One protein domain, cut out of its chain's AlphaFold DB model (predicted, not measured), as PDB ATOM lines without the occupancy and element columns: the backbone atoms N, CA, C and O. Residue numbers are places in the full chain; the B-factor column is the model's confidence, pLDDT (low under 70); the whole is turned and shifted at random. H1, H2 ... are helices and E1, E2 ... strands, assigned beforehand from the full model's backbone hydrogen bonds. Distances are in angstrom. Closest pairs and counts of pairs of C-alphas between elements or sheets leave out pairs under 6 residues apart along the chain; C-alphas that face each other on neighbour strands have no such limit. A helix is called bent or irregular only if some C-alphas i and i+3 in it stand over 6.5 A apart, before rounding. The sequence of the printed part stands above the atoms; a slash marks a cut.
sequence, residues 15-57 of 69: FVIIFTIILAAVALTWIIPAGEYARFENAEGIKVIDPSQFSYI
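What this domain is: This is residues 15 to 57 of the 69 residues of the protein "Predicted membrane protein" of butyrate-producing bacterium SM4/1 (UniProt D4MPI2). A single free-standing helix, H1, sticks out as a long arm from a small two-stranded hairpin, E1 and E2, with helix and hairpin set one after the other along the length and H1 packing on neither strand. The hairpin is twisted out of a flat ribbon by its second strand, E2, which bends by 88 degrees at residue 52. The printed part has 43 residues with one named helix and two named strands, in the order H1, E1, E2; the sheet has the order E1 - E2 and is antiparallel, and the class is mixed, helices and strands. The whole is extended, with a radius of gyration of the C-alphas of 16.5 A, and its C-alphas span 49 by 21 by 12 A.

How they stand to each other: The printed part begins with H1, residues 15 to 31. Residues 15 to 32, of which 15 to 31 belong to H1, stand free, with no C-alpha 8 or more residues away along the chain within 10 A. In the backbone of H1, 11 of 13 O i to N i+4 pairs are within hydrogen-bond range. A tight link of 3 residues joins H1 to E1, residues 35 to 41. A tight link of 5 residues then joins E1 to E2, residues 47 to 56. E1 and E2 form a hairpin of antiparallel neighbours, with 149 degrees between their directions. The C-alphas of Glu 41 and Lys 47, which face each other, are 4.5 A apart, and those of Gly 35 and Tyr 56, which also face each other, are 4.2 A apart. N 48 and O 40 are within hydrogen-bond range at 2.8 A, and N 36 and O 55 at 2.9 A. Near the bend of E2 at Ser 52, N 38 and O 53 are 3.1 A apart. H1 and E2 are apart.

Where its parts are: H1 measures 24.9 A from C-alpha 15 at (273.290, 226.890, 133.821) to C-alpha 31 at (274.215, 246.009, 149.737), and it is not bent. E1 measures 19.7 A from Gly 35 to Glu 41. E2, the longest strand by residues with 10, measures 19.8 A from Lys 47 to Tyr 56, where C-alpha 56 stands at (270.215, 244.390, 162.497).

The domain as a whole: The two C-alphas farthest apart are those of Val 16 and Ala 43, at 49.3 A, and the outline is only just a rod. The C-alphas of Phe 15 and Ile 57, first and last of the printed part, are 32.8 A apart. The printed part has no cut, and neither of its links is long. The mean pLDDT of the printed part is 82.3, and no printed residue is under 70; the mean is 87 for H1 and 79 for each strand of this model.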
ATOM      1  N   PHE A  15     272.184 226.604 132.904       82.12
ATOM      2  CA  PHE A  15     273.290 226.890 133.821       82.12
ATOM      3  C   PHE A  15     273.785 228.337 133.780       82.12
ATOM      4  O   PHE A  15     274.026 228.915 134.830       82.12
ATOM      5  N   VAL A  16     273.896 228.953 132.603       85.38
ATOM      6  CA  VAL A  16     274.327 230.352 132.462       85.38
ATOM      7  C   VAL A  16     273.294 231.295 133.075       85.38
ATOM      8  O   VAL A  16     273.662 232.246 133.758       85.38
ATOM      9  N   ILE A  17     272.002 231.020 132.881       88.19
ATOM     10  CA  ILE A  17     270.923 231.825 133.472       88.19
ATOM     11  C   ILE A  17     270.987 231.736 135.000       88.19
ATOM     12  O   ILE A  17     271.034 232.766 135.670       88.19
ATOM     13  N   ILE A  18     271.061 230.516 135.543       88.69
ATOM     14  CA  ILE A  18     271.158 230.276 136.989       88.69
ATOM     15  C   ILE A  18     272.413 230.945 137.564       88.69
ATOM     16  O   ILE A  18     272.321 231.667 138.551       88.69
ATOM     17  N   PHE A  19     273.567 230.780 136.916       86.19
ATOM     18  CA  PHE A  19     274.823 231.404 137.326       86.19
ATOM     19  C   PHE A  19     274.717 232.933 137.392       86.19
ATOM     20  O   PHE A  19     275.157 233.551 138.360       86.19
ATOM     21  N   THR A  20     274.069 233.548 136.400       88.62
ATOM     22  CA  THR A  20     273.863 235.002 136.372       88.62
ATOM     23  C   THR A  20     272.968 235.464 137.532       88.62
ATOM     24  O   THR A  20     273.251 236.483 138.159       88.62
ATOM     25  N   ILE A  21     271.922 234.697 137.866       90.38
ATOM     26  CA  ILE A  21     271.037 234.978 139.010       90.38
ATOM     27  C   ILE A  21     271.793 234.836 140.336       90.38
ATOM     28  O   ILE A  21     271.651 235.696 141.204       90.38
ATOM     29  N   ILE A  22     272.625 233.800 140.488       89.88
ATOM     30  CA  ILE A  22     273.454 233.599 141.687       89.88
ATOM     31  C   ILE A  22     274.398 234.788 141.878       89.88
ATOM     32  O   ILE A  22     274.435 235.360 142.965       89.88
ATOM     33  N   LEU A  23     275.111 235.216 140.830       88.88
ATOM     34  CA  LEU A  23     275.995 236.382 140.912       88.88
ATOM     35  C   LEU A  23     275.241 237.653 141.323       88.88
ATOM     36  O   LEU A  23     275.723 238.399 142.175       88.88
ATOM     37  N   ALA A  24     274.051 237.885 140.762       90.50
ATOM     38  CA  ALA A  24     273.216 239.021 141.141       90.50
ATOM     39  C   ALA A  24     272.756 238.941 142.609       90.50
ATOM     40  O   ALA A  24     272.830 239.932 143.332       90.50
ATOM     41  N   ALA A  25     272.332 237.765 143.080       88.94
ATOM     42  CA  ALA A  25     271.924 237.556 144.467       88.94
ATOM     43  C   ALA A  25     273.081 237.793 145.448       88.94
ATOM     44  O   ALA A  25     272.909 238.491 146.445       88.94
ATOM     45  N   VAL A  26     274.276 237.282 145.137       88.75
ATOM     46  CA  VAL A  26     275.482 237.499 145.946       88.75
ATOM     47  C   VAL A  26     275.836 238.984 145.998       88.75
ATOM     48  O   VAL A  26     276.086 239.503 147.087       88.75
ATOM     49  N   ALA A  27     275.754 239.692 144.865       88.44
ATOM     50  CA  ALA A  27     275.964 241.137 144.815       88.44
ATOM     51  C   ALA A  27     275.046 241.897 145.789       88.44
ATOM     52  O   ALA A  27     275.488 242.796 146.508       88.44
ATOM     53  N   LEU A  28     273.779 241.486 145.862       87.12
ATOM     54  CA  LEU A  28     272.797 242.071 146.772       87.12
ATOM     55  C   LEU A  28     273.119 241.806 148.253       87.12
ATOM     56  O   LEU A  28     272.812 242.664 149.078       87.12
ATOM     57  N   THR A  29     273.794 240.700 148.603       85.81
ATOM     58  CA  THR A  29     274.183 240.409 150.004       85.81
ATOM     59  C   THR A  29     275.186 241.406 150.592       85.81
ATOM     60  O   THR A  29     275.269 241.540 151.811       85.81
ATOM     61  N   TRP A  30     275.930 242.139 149.757       83.00
ATOM     62  CA  TRP A  30     276.816 243.214 150.226       83.00
ATOM     63  C   TRP A  30     276.094 244.549 150.420       83.00
ATOM     64  O   TRP A  30     276.554 245.388 151.197       83.00
ATOM     65  N   ILE A  31     274.983 244.758 149.709       83.19
ATOM     66  CA  ILE A  31     274.215 246.009 149.737       83.19
ATOM     67  C   ILE A  31     273.183 245.968 150.870       83.19
ATOM     68  O   ILE A  31     273.023 246.948 151.599       83.19
ATOM     69  N   ILE A  32     272.498 244.833 151.032       82.75
ATOM     70  CA  ILE A  32     271.404 244.669 151.991       82.75
ATOM     71  C   ILE A  32     271.978 244.276 153.364       82.75
ATOM     72  O   ILE A  32     272.719 243.297 153.457       82.75
ATOM     73  N   PRO A  33     271.670 245.018 154.447       80.94
ATOM     74  CA  PRO A  33     272.116 244.660 155.788       80.94
ATOM     75  C   PRO A  33     271.459 243.358 156.257       80.94
ATOM     76  O   PRO A  33     270.287 243.102 155.987       80.94
ATOM     77  N   ALA A  34     272.217 242.555 157.000       82.81
ATOM     78  CA  ALA A  34     271.691 241.362 157.640       82.81
ATOM     79  C   ALA A  34     270.810 241.753 158.836       82.81
ATOM     80  O   ALA A  34     271.144 242.659 159.603       82.81
ATOM     81  N   GLY A  35     269.686 241.063 158.995       83.38
ATOM     82  CA  GLY A  35     268.765 241.258 160.106       83.38
ATOM     83  C   GLY A  35     268.222 239.928 160.598       83.38
ATOM     84  O   GLY A  35     268.056 238.992 159.816       83.38
ATOM     85  N   GLU A  36     267.959 239.855 161.895       81.81
ATOM     86  CA  GLU A  36     267.430 238.672 162.560       81.81
ATOM     87  C   GLU A  36     266.287 239.074 163.499       81.81
ATOM     88  O   GLU A  36     266.296 240.154 164.097       81.81
ATOM     89  N   TYR A  37     265.287 238.199 163.610       83.00
ATOM     90  CA  TYR A  37     264.234 238.318 164.612       83.00
ATOM     91  C   TYR A  37     264.613 237.527 165.857       83.00
ATOM     92  O   TYR A  37     265.043 236.374 165.750       83.00
ATOM     93  N   ALA A  38     264.403 238.124 167.029       74.94
ATOM     94  CA  ALA A  38     264.653 237.448 168.292       74.94
ATOM     95  C   ALA A  38     263.785 236.183 168.414       74.94
ATOM     96  O   ALA A  38     262.607 236.164 168.048       74.94
ATOM     97  N   ARG A  39     264.382 235.106 168.931       78.88
ATOM     98  CA  ARG A  39     263.687 233.850 169.229       78.88
ATOM     99  C   ARG A  39     263.635 233.673 170.736       78.88
ATOM    100  O   ARG A  39     264.678 233.721 171.384       78.88
ATOM    101  N   PHE A  40     262.449 233.431 171.274       76.56
ATOM    102  CA  PHE A  40     262.253 233.127 172.687       76.56
ATOM    103  C   PHE A  40     261.622 231.744 172.840       76.56
ATOM    104  O   PHE A  40     260.962 231.235 171.935       76.56
ATOM    105  N   GLU A  41     261.867 231.109 173.978       75.56
ATOM    106  CA  GLU A  41     261.248 229.836 174.330       75.56
ATOM    107  C   GLU A  41     259.891 230.126 174.972       75.56
ATOM    108  O   GLU A  41     259.807 230.874 175.950       75.56
ATOM    109  N   ASN A  42     258.812 229.614 174.380       70.94
ATOM    110  CA  ASN A  42     257.485 229.739 174.969       70.94
ATOM    111  C   ASN A  42     257.363 228.819 176.203       70.94
ATOM    112  O   ASN A  42     258.212 227.966 176.454       70.94
ATOM    113  N   ALA A  43     256.279 228.958 176.968       76.44
ATOM    114  CA  ALA A  43     256.031 228.135 178.159       76.44
ATOM    115  C   ALA A  43     255.926 226.616 177.878       76.44
ATOM    116  O   ALA A  43     255.930 225.819 178.811       76.44
ATOM    117  N   GLU A  44     255.844 226.218 176.607       77.88
ATOM    118  CA  GLU A  44     255.758 224.832 176.135       77.88
ATOM    119  C   GLU A  44     257.104 224.305 175.589       77.88
ATOM    120  O   GLU A  44     257.157 223.213 175.027       77.88
ATOM    121  N   GLY A  45     258.203 225.060 175.743       77.50
ATOM    122  CA  GLY A  45     259.542 224.662 175.289       77.50
ATOM    123  C   GLY A  45     259.791 224.843 173.784       77.50
ATOM    124  O   GLY A  45     260.782 224.353 173.240       77.50
ATOM    125  N   ILE A  46     258.894 225.531 173.072       77.88
ATOM    126  CA  ILE A  46     258.987 225.775 171.631       77.88
ATOM    127  C   ILE A  46     259.658 227.129 171.393       77.88
ATOM    128  O   ILE A  46     259.229 228.156 171.920       77.88
ATOM    129  N   LYS A  47     260.696 227.151 170.551       77.31
ATOM    130  CA  LYS A  47     261.339 228.396 170.106       77.31
ATOM    131  C   LYS A  47     260.437 229.119 169.111       77.31
ATOM    132  O   LYS A  47     260.360 228.726 167.947       77.31
ATOM    133  N   VAL A  48     259.780 230.178 169.568       78.75
ATOM    134  CA  VAL A  48     258.907 231.034 168.761       78.75
ATOM    135  C   VAL A  48     259.656 232.317 168.400       78.75
ATOM    136  O   VAL A  48     260.475 232.824 169.167       78.75
ATOM    137  N   ILE A  49     259.420 232.810 167.187       79.38
ATOM    138  CA  ILE A  49     259.990 234.068 166.698       79.38
ATOM    139  C   ILE A  49     259.113 235.218 167.200       79.38
ATOM    140  O   ILE A  49     257.899 235.165 167.015       79.38
ATOM    141  N   ASP A  50     259.712 236.256 167.786       76.50
ATOM    142  CA  ASP A  50     259.001 237.492 168.118       76.50
ATOM    143  C   ASP A  50     259.001 238.444 166.905       76.50
ATOM    144  O   ASP A  50     260.051 238.997 166.555       76.50
ATOM    145  N   PRO A  51     257.852 238.666 166.240       76.19
ATOM    146  CA  PRO A  51     257.772 239.548 165.078       76.19
ATOM    147  C   PRO A  51     257.945 241.035 165.427       76.19
ATOM    148  O   PRO A  51     258.160 241.843 164.526       76.19
ATOM    149  N   SER A  52     257.854 241.416 166.706       77.62
ATOM    150  CA  SER A  52     258.026 242.803 167.159       77.62
ATOM    151  C   SER A  52     259.492 243.189 167.381       77.62
ATOM    152  O   SER A  52     259.815 244.377 167.437       77.62
ATOM    153  N   GLN A  53     260.392 242.204 167.469       77.00
ATOM    154  CA  GLN A  53     261.799 242.406 167.808       77.00
ATOM    155  C   GLN A  53     262.720 242.065 166.634       77.00
ATOM    156  O   GLN A  53     263.404 241.039 166.619       77.00
ATOM    157  N   PHE A  54     262.756 242.961 165.649       83.75
ATOM    158  CA  PHE A  54     263.738 242.923 164.567       83.75
ATOM    159  C   PHE A  54     265.023 243.657 164.974       83.75
ATOM    160  O   PHE A  54     264.971 244.809 165.403       83.75
ATOM    161  N   SER A  55     266.180 243.015 164.808       81.31
ATOM    162  CA  SER A  55     267.494 243.621 165.054       81.31
ATOM    163  C   SER A  55     268.423 243.431 163.859       81.31
ATOM    164  O   SER A  55     268.529 242.340 163.301       81.31
ATOM    165  N   TYR A  56     269.132 244.494 163.475       83.06
ATOM    166  CA  TYR A  56     270.215 244.390 162.497       83.06
ATOM    167  C   TYR A  56     271.439 243.750 163.151       83.06
ATOM    168  O   TYR A  56     271.848 244.153 164.240       83.06
ATOM    169  N   ILE A  57     272.033 242.774 162.472       84.00
ATOM    170  CA  ILE A  57     273.230 242.071 162.937       84.00
ATOM    171  C   ILE A  57     274.452 242.474 162.105       84.00
ATOM    172  O   ILE A  57     274.351 243.212 161.120       84.00
TER     173      ILE A  57